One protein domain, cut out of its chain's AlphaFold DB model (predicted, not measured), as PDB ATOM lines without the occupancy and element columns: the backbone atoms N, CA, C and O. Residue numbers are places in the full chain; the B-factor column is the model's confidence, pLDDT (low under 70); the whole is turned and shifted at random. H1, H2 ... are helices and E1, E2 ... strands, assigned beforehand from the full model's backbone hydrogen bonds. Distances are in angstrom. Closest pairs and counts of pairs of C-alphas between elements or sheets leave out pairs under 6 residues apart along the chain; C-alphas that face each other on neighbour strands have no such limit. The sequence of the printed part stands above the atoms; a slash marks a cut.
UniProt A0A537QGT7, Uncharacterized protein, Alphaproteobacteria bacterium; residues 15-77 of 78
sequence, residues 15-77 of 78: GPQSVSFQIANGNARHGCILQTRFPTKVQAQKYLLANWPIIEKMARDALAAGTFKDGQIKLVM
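AT A GLANCE: This is residues 15 to 77 of the 78 residues of an uncharacterized protein of Alphaproteobacteria bacterium (UniProt A0A537QGT7). A long two-stranded hairpin, E1 and E2, with short E3 beside E2 makes a small sheet, and helices H1 and H2 cover one of its faces, meeting at a corner that sticks out with residues 49 to 54. The other face is bare, giving two layers. The printed part has 63 residues, running E1, E2, H1, H2, E3; the sheet order is E1, E2, E3, mixed, and the class is mixed helices and strands. It is compact, with a radius of gyration of the C-alphas of 11.3 A and spans of 33 by 22 by 16 A.

HOW THE PARTS SIT: E1, residues 18 to 25, and E2, residues 28 to 35, form an antiparallel hairpin, with N 21 and O 32 2.8 A apart. H1, residues 41 to 50, is on the sheet at a height over the sheet of 8.8 A, its local plane fitted to just 6 C-alphas; its closest C-alpha pair with E1 is Gln 45 and Val 19, 6.2 A. H2, residues 52 to 64, is on the same face. H1 and H2 are close but not clearly touching, their closest C-alphas, Leu 48 and Ile 55, 7.1 A apart, and about perpendicular at 88 degrees. E3, residues 73 to 76, is parallel to E2, with N 33 and O 73 2.8 A apart; its closest C-alpha to H2 is Ile 73, 6.7 A from Ala 59. E2, H1, H2 and E3 form a strand-helix-strand unit, two parallel strands with helices between, with a left-handed crossover. In H1 and H2 every O i to N i+4 pair is within hydrogen-bond range.

IN THESE COORDINATES: E1 begins at C-alpha 18 (24.626, -13.003, -3.402) and spans 22.1 A; E2 spans 22.5 A, H1 14.0 A and H2 17.9 A. E3, 10.1 A, ends at C-alpha 76 (29.633, -20.608, -2.753).

THE WHOLE: The C-alphas farthest apart, Gly 15 and Asn 27, are 35.4 A apart. The printed part has no cut and no long link; no printed residue is under 70 in pLDDT.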
ATOM      1  N   GLY A  15      23.553  -8.866   5.413       88.94
ATOM      2  CA  GLY A  15      24.854  -9.514   5.502       88.94
ATOM      3  C   GLY A  15      25.491  -9.754   4.125       88.94
ATOM      4  O   GLY A  15      25.339  -8.937   3.210       88.94
ATOM      5  N   PRO A  16      26.270 -10.841   3.956       92.06
ATOM      6  CA  PRO A  16      26.965 -11.114   2.706       92.06
ATOM      7  C   PRO A  16      26.027 -11.241   1.504       92.06
ATOM      8  O   PRO A  16      25.044 -11.981   1.522       92.06
ATOM      9  N   GLN A  17      26.371 -10.542   0.430       94.06
ATOM     10  CA  GLN A  17      25.526 -10.404  -0.743       94.06
ATOM     11  C   GLN A  17      25.729 -11.562  -1.723       94.06
ATOM     12  O   GLN A  17      26.844 -12.043  -1.957       94.06
ATOM     13  N   SER A  18      24.634 -12.003  -2.334       93.88
ATOM     14  CA  SER A  18      24.626 -13.003  -3.402       93.88
ATOM     15  C   SER A  18      24.271 -12.380  -4.746       93.88
ATOM     16  O   SER A  18      23.543 -11.390  -4.803       93.88
ATOM     17  N   VAL A  19      24.742 -12.988  -5.835       94.56
ATOM     18  CA  VAL A  19      24.446 -12.544  -7.202       94.56
ATOM     19  C   VAL A  19      23.819 -13.677  -7.989       94.56
ATOM     20  O   VAL A  19      24.385 -14.767  -8.072       94.56
ATOM     21  N   SER A  20      22.671 -13.396  -8.593       94.62
ATOM     22  CA  SER A  20      22.017 -14.309  -9.524       94.62
ATOM     23  C   SER A  20      22.541 -14.091 -10.941       94.62
ATOM     24  O   SER A  20      22.710 -12.956 -11.384       94.62
ATOM     25  N   PHE A  21      22.780 -15.178 -11.663       94.50
ATOM     26  CA  PHE A  21      23.219 -15.172 -13.056       94.50
ATOM     27  C   PHE A  21      22.671 -16.398 -13.792       94.50
ATOM     28  O   PHE A  21      22.006 -17.244 -13.196       94.50
ATOM     29  N   GLN A  22      22.907 -16.490 -15.098       94.44
ATOM     30  CA  GLN A  22      22.486 -17.638 -15.900       94.44
ATOM     31  C   GLN A  22      23.663 -18.185 -16.699       94.44
ATOM     32  O   GLN A  22      24.494 -17.414 -17.177       94.44
ATOM     33  N   ILE A  23      23.698 -19.505 -16.873       93.25
ATOM     34  CA  ILE A  23      24.601 -20.176 -17.814       93.25
ATOM     35  C   ILE A  23      23.793 -20.860 -18.912       93.25
ATOM     36  O   ILE A  23      22.690 -21.355 -18.667       93.25
ATOM     37  N   ALA A  24      24.347 -20.895 -20.120       91.81
ATOM     38  CA  ALA A  24      23.812 -21.701 -21.209       91.81
ATOM     39  C   ALA A  24      24.427 -23.108 -21.170       91.81
ATOM     40  O   ALA A  24      25.625 -23.261 -20.932       91.81
ATOM     41  N   ASN A  25      23.608 -24.124 -21.430       87.06
ATOM     42  CA  ASN A  25      24.036 -25.500 -21.651       87.06
ATOM     43  C   ASN A  25      23.269 -26.068 -22.852       87.06
ATOM     44  O   ASN A  25      22.100 -26.446 -22.739       87.06
ATOM     45  N   GLY A  26      23.900 -26.051 -24.028       87.06
ATOM     46  CA  GLY A  26      23.214 -26.320 -25.293       87.06
ATOM     47  C   GLY A  26      22.055 -25.341 -25.508       87.06
ATOM     48  O   GLY A  26      22.260 -24.128 -25.525       87.06
ATOM     49  N   ASN A  27      20.833 -25.870 -25.620       89.62
ATOM     50  CA  ASN A  27      19.613 -25.075 -25.809       89.62
ATOM     51  C   ASN A  27      18.944 -24.636 -24.494       89.62
ATOM     52  O   ASN A  27      17.960 -23.897 -24.527       89.62
ATOM     53  N   ALA A  28      19.443 -25.085 -23.340       88.50
ATOM     54  CA  ALA A  28      18.880 -24.750 -22.037       88.50
ATOM     55  C   ALA A  28      19.631 -23.586 -21.375       88.50
ATOM     56  O   ALA A  28      20.840 -23.414 -21.551       88.50
ATOM     57  N   ARG A  29      18.912 -22.801 -20.568       91.00
ATOM     58  CA  ARG A  29      19.496 -21.818 -19.648       91.00
ATOM     59  C   ARG A  29      19.225 -22.251 -18.220       91.00
ATOM     60  O   ARG A  29      18.090 -22.573 -17.879       91.00
ATOM     61  N   HIS A  30      20.256 -22.216 -17.390       90.44
ATOM     62  CA  HIS A  30      20.168 -22.603 -15.989       90.44
ATOM     63  C   HIS A  30      20.420 -21.393 -15.096       90.44
ATOM     64  O   HIS A  30      21.443 -20.715 -15.225       90.44
ATOM     65  N   GLY A  31      19.473 -21.121 -14.196       93.31
ATOM     66  CA  GLY A  31      19.617 -20.097 -13.166       93.31
ATOM     67  C   GLY A  31      20.642 -20.522 -12.119       93.31
ATOM     68  O   GLY A  31      20.618 -21.654 -11.637       93.31
ATOM     69  N   CYS A  32      21.543 -19.609 -11.777       94.62
ATOM     70  CA  CYS A  32      22.606 -19.817 -10.807       94.62
ATOM     71  C   CYS A  32      22.604 -18.687  -9.775       94.62
ATOM     72  O   CYS A  32      22.355 -17.531 -10.114       94.62
ATOM     73  N   ILE A  33      22.949 -19.007  -8.531       95.12
ATOM     74  CA  ILE A  33      23.193 -18.036  -7.465       95.12
ATOM     75  C   ILE A  33      24.614 -18.238  -6.959       95.12
ATOM     76  O   ILE A  33      24.952 -19.309  -6.459       95.12
ATOM     77  N   LEU A  34      25.426 -17.189  -7.039       94.44
ATOM     78  CA  LEU A  34      26.722 -17.118  -6.383       94.44
ATOM     79  C   LEU A  34      26.565 -16.441  -5.022       94.44
ATOM     80  O   LEU A  34      26.335 -15.234  -4.944       94.44
ATOM     81  N   GLN A  35      26.718 -17.203  -3.944       93.25
ATOM     82  CA  GLN A  35      26.885 -16.642  -2.609       93.25
ATOM     83  C   GLN A  35      28.316 -16.147  -2.432       93.25
ATOM     84  O   GLN A  35      29.272 -16.911  -2.587       93.25
ATOM     85  N   THR A  36      28.462 -14.874  -2.075       93.25
ATOM     86  CA  THR A  36      29.768 -14.268  -1.807       93.25
ATOM     87  C   THR A  36      29.904 -13.895  -0.338       93.25
ATOM     88  O   THR A  36      28.936 -13.931   0.417       93.25
ATOM     89  N   ARG A  37      31.120 -13.520   0.068       93.06
ATOM     90  CA  ARG A  37      31.396 -12.932   1.389       93.06
ATOM     91  C   ARG A  37      31.389 -11.400   1.359       93.06
ATOM     92  O   ARG A  37      31.728 -10.769   2.356       93.06
ATOM     93  N   PHE A  38      31.061 -10.792   0.217       92.94
ATOM     94  CA  PHE A  38      31.134  -9.347   0.071       92.94
ATOM     95  C   PHE A  38      29.929  -8.668   0.709       92.94
ATOM     96  O   PHE A  38      28.806  -9.133   0.540       92.94
ATOM     97  N   PRO A  39      30.138  -7.531   1.383       91.31
ATOM     98  CA  PRO A  39      29.059  -6.817   2.043       91.31
ATOM     99  C   PRO A  39      28.205  -5.988   1.075       91.31
ATOM    100  O   PRO A  39      27.216  -5.424   1.512       91.31
ATOM    101  N   THR A  40      28.571  -5.870  -0.212       92.69
ATOM    102  CA  THR A  40      27.771  -5.120  -1.199       92.69
ATOM    103  C   THR A  40      27.478  -5.917  -2.461       92.69
ATOM    104  O   THR A  40      28.323  -6.683  -2.941       92.69
ATOM    105  N   LYS A  41      26.306  -5.674  -3.058       91.00
ATOM    106  CA  LYS A  41      25.899  -6.274  -4.338       91.00
ATOM    107  C   LYS A  41      26.868  -5.894  -5.452       91.00
ATOM    108  O   LYS A  41      27.221  -6.729  -6.278       91.00
ATOM    109  N   VAL A  42      27.379  -4.660  -5.427       91.88
ATOM    110  CA  VAL A  42      28.363  -4.164  -6.401       91.88
ATOM    111  C   VAL A  42      29.677  -4.938  -6.317       91.88
ATOM    112  O   VAL A  42      30.226  -5.324  -7.348       91.88
ATOM    113  N   GLN A  43      30.194  -5.194  -5.113       92.00
ATOM    114  CA  GLN A  43      31.404  -6.005  -4.951       92.00
ATOM    115  C   GLN A  43      31.171  -7.449  -5.395       92.00
ATOM    116  O   GLN A  43      32.007  -8.001  -6.109       92.00
ATOM    117  N   ALA A  44      30.031  -8.032  -5.027       93.88
ATOM    118  CA  ALA A  44      29.677  -9.387  -5.422       93.88
ATOM    119  C   ALA A  44      29.556  -9.520  -6.954       93.88
ATOM    120  O   ALA A  44      30.099 -10.455  -7.544       93.88
ATOM    121  N   GLN A  45      28.936  -8.543  -7.624       94.25
ATOM    122  CA  GLN A  45      28.813  -8.516  -9.082       94.25
ATOM    123  C   GLN A  45      30.168  -8.289  -9.759       94.25
ATOM    124  O   GLN A  45      30.490  -8.949 -10.745       94.25
ATOM    125  N   LYS A  46      31.005  -7.401  -9.211       94.50
ATOM    126  CA  LYS A  46      32.366  -7.197  -9.714       94.50
ATOM    127  C   LYS A  46      33.195  -8.474  -9.602       94.50
ATOM    128  O   LYS A  46      33.934  -8.792 -10.529       94.50
ATOM    129  N   TYR A  47      33.061  -9.209  -8.499       94.25
ATOM    130  CA  TYR A  47      33.724 -10.495  -8.320       94.25
ATOM    131  C   TYR A  47      33.240 -11.529  -9.340       94.25
ATOM    132  O   TYR A  47      34.082 -12.190  -9.947       94.25
ATOM    133  N   LEU A  48      31.925 -11.615  -9.580       95.06
ATOM    134  CA  LEU A  48      31.351 -12.487 -10.607       95.06
ATOM    135  C   LEU A  48      31.980 -12.230 -11.980       95.06
ATOM    136  O   LEU A  48      32.445 -13.161 -12.627       95.06
ATOM    137  N   LEU A  49      32.023 -10.967 -12.405       94.88
ATOM    138  CA  LEU A  49      32.554 -10.593 -13.715       94.88
ATOM    139  C   LEU A  49      34.072 -10.805 -13.807       94.88
ATOM    140  O   LEU A  49      34.562 -11.301 -14.816       94.88
ATOM    141  N   ALA A  50      34.815 -10.470 -12.750       95.38
ATOM    142  CA  ALA A  50      36.269 -10.623 -12.722       95.38
ATOM    143  C   ALA A  50      36.720 -12.093 -12.695       95.38
ATOM    144  O   ALA A  50      37.799 -12.408 -13.189       95.38
ATOM    145  N   ASN A  51      35.902 -12.988 -12.135       95.19
ATOM    146  CA  ASN A  51      36.212 -14.412 -11.987       95.19
ATOM    147  C   ASN A  51      35.300 -15.290 -12.852       95.19
ATOM    148  O   ASN A  51      35.152 -16.482 -12.573       95.19
ATOM    149  N   TRP A  52      34.695 -14.716 -13.899       94.50
ATOM    150  CA  TRP A  52      33.696 -15.398 -14.719       94.50
ATOM    151  C   TRP A  52      34.153 -16.776 -15.219       94.50
ATOM    152  O   TRP A  52      33.413 -17.726 -14.986       94.50
ATOM    153  N   PRO A  53      35.363 -16.964 -15.791       94.75
ATOM    154  CA  PRO A  53      35.783 -18.282 -16.280       94.75
ATOM    155  C   PRO A  53      35.794 -19.372 -15.196       94.75
ATOM    156  O   PRO A  53      35.461 -20.525 -15.464       94.75
ATOM    157  N   ILE A  54      36.153 -19.009 -13.959       94.56
ATOM    158  CA  ILE A  54      36.198 -19.935 -12.819       94.56
ATOM    159  C   ILE A  54      34.777 -20.246 -12.348       94.56
ATOM    160  O   ILE A  54      34.423 -21.410 -12.176       94.56
ATOM    161  N   ILE A  55      33.948 -19.214 -12.181       94.81
ATOM    162  CA  ILE A  55      32.571 -19.357 -11.695       94.81
ATOM    163  C   ILE A  55      31.712 -20.116 -12.707       94.81
ATOM    164  O   ILE A  55      30.931 -20.981 -12.325       94.81
ATOM    165  N   GLU A  56      31.883 -19.839 -13.995       94.31
ATOM    166  CA  GLU A  56      31.196 -20.537 -15.076       94.31
ATOM    167  C   GLU A  56      31.586 -22.020 -15.120       94.31
ATOM    168  O   GLU A  56      30.722 -22.882 -15.285       94.31
ATOM    169  N   LYS A  57      32.871 -22.338 -14.908       93.69
ATOM    170  CA  LYS A  57      33.326 -23.724 -14.763       93.69
ATOM    171  C   LYS A  57      32.680 -24.396 -13.550       93.69
ATOM    172  O   LYS A  57      32.087 -25.452 -13.716       93.69
ATOM    173  N   MET A  58      32.699 -23.761 -12.374       92.94
ATOM    174  CA  MET A  58      32.029 -24.290 -11.176       92.94
ATOM    175  C   MET A  58      30.530 -24.521 -11.409       92.94
ATOM    176  O   MET A  58      29.984 -25.528 -10.968       92.94
ATOM    177  N   ALA A  59      29.864 -23.605 -12.119       93.44
ATOM    178  CA  ALA A  59      28.454 -23.723 -12.468       93.44
ATOM    179  C   ALA A  59      28.197 -24.928 -13.385       93.44
ATOM    180  O   ALA A  59      27.251 -25.678 -13.160       93.44
ATOM    181  N   ARG A  60      29.051 -25.140 -14.393       93.25
ATOM    182  CA  ARG A  60      28.969 -26.302 -15.291       93.25
ATOM    183  C   ARG A  60      29.292 -27.617 -14.587       93.25
ATOM    184  O   ARG A  60      28.593 -28.595 -14.823       93.25
ATOM    185  N   ASP A  61      30.287 -27.635 -13.709       92.88
ATOM    186  CA  ASP A  61      30.644 -28.823 -12.930       92.88
ATOM    187  C   ASP A  61      29.486 -29.214 -11.994       92.88
ATOM    188  O   ASP A  61      29.085 -30.375 -11.940       92.88
ATOM    189  N   ALA A  62      28.869 -28.230 -11.331       91.56
ATOM    190  CA  ALA A  62      27.669 -28.423 -10.514       91.56
ATOM    191  C   ALA A  62      26.456 -28.891 -11.343       91.56
ATOM    192  O   ALA A  62      25.689 -29.748 -10.902       91.56
ATOM    193  N   LEU A  63      26.298 -28.366 -12.564       90.31
ATOM    194  CA  LEU A  63      25.267 -28.806 -13.502       90.31
ATOM    195  C   LEU A  63      25.461 -30.275 -13.902       90.31
ATOM    196  O   LEU A  63      24.505 -31.045 -13.872       90.31
ATOM    197  N   ALA A  64      26.692 -30.672 -14.237       90.31
ATOM    198  CA  ALA A  64      27.040 -32.045 -14.596       90.31
ATOM    199  C   ALA A  64      26.870 -33.019 -13.418       90.31
ATOM    200  O   ALA A  64      26.456 -34.159 -13.617       90.31
ATOM    201  N   ALA A  65      27.131 -32.559 -12.192       89.75
ATOM    202  CA  ALA A  65      26.891 -33.316 -10.965       89.75
ATOM    203  C   ALA A  65      25.403 -33.388 -10.563       89.75
ATOM    204  O   ALA A  65      25.058 -34.093  -9.617       89.75
ATOM    205  N   GLY A  66      24.519 -32.648 -11.242       85.19
ATOM    206  CA  GLY A  66      23.093 -32.596 -10.923       85.19
ATOM    207  C   GLY A  66      22.776 -31.894  -9.599       85.19
ATOM    208  O   GLY A  66      21.716 -32.125  -9.016       85.19
ATOM    209  N   THR A  67      23.671 -31.042  -9.092       81.88
ATOM    210  CA  THR A  67      23.483 -30.361  -7.805       81.88
ATOM    211  C   THR A  67      22.621 -29.113  -7.979       81.88
ATOM    212  O   THR A  67      23.121 -27.989  -8.081       81.88
ATOM    213  N   PHE A  68      21.308 -29.315  -8.012       79.62
ATOM    214  CA  PHE A  68      20.318 -28.242  -8.017       79.62
ATOM    215  C   PHE A  68      19.689 -28.096  -6.636       79.62
ATOM    216  O   PHE A  68      19.347 -29.082  -5.985       79.62
ATOM    217  N   LYS A  69      19.476 -26.855  -6.208       77.50
ATOM    218  CA  LYS A  69      18.665 -26.530  -5.040       77.50
ATOM    219  C   LYS A  69      17.569 -25.566  -5.484       77.50
ATOM    220  O   LYS A  69      17.875 -24.522  -6.049       77.50
ATOM    221  N   ASP A  70      16.309 -25.960  -5.305       77.38
ATOM    222  CA  ASP A  70      15.138 -25.167  -5.719       77.38
ATOM    223  C   ASP A  70      15.142 -24.795  -7.220       77.38
ATOM    224  O   ASP A  70      14.764 -23.694  -7.618       77.38
ATOM    225  N   GLY A  71      15.632 -25.703  -8.076       79.69
ATOM    226  CA  GLY A  71      15.736 -25.475  -9.524       79.69
ATOM    227  C   GLY A  71      16.859 -24.520  -9.949       79.69
ATOM    228  O   GLY A  71      16.951 -24.173 -11.125       79.69
ATOM    229  N   GLN A  72      17.728 -24.107  -9.019       87.06
ATOM    230  CA  GLN A  72      18.881 -23.249  -9.287       87.06
ATOM    231  C   GLN A  72      20.188 -23.905  -8.844       87.06
ATOM    232  O   GLN A  72      20.238 -24.694  -7.900       87.06
ATOM    233  N   ILE A  73      21.274 -23.557  -9.526       91.69
ATOM    234  CA  ILE A  73      22.619 -23.977  -9.139       91.69
ATOM    235  C   ILE A  73      23.131 -23.000  -8.087       91.69
ATOM    236  O   ILE A  73      23.225 -21.799  -8.337       91.69
ATOM    237  N   LYS A  74      23.471 -23.504  -6.904       91.94
ATOM    238  CA  LYS A  74      23.963 -22.674  -5.807       91.94
ATOM    239  C   LYS A  74      25.465 -22.854  -5.649       91.94
ATOM    240  O   LYS A  74      25.927 -23.921  -5.261       91.94
ATOM    241  N   LEU A  75      26.211 -21.798  -5.945       92.00
ATOM    242  CA  LEU A  75      27.661 -21.747  -5.818       92.00
ATOM    243  C   LEU A  75      28.035 -20.919  -4.597       92.00
ATOM    244  O   LEU A  75      27.402 -19.903  -4.305       92.00
ATOM    245  N   VAL A  76      29.087 -21.331  -3.903       90.31
ATOM    246  CA  VAL A  76      29.633 -20.608  -2.753       90.31
ATOM    247  C   VAL A  76      31.059 -20.205  -3.084       90.31
ATOM    248  O   VAL A  76      31.846 -21.027  -3.549       90.31
ATOM    249  N   MET A  77      31.384 -18.932  -2.860       85.69
ATOM    250  CA  MET A  77      32.762 -18.455  -2.914       85.69
ATOM    251  C   MET A  77      33.609 -19.212  -1.878       85.69
ATOM    252  O   MET A  77      33.279 -19.210  -0.687       85.69
TER     253      MET A  77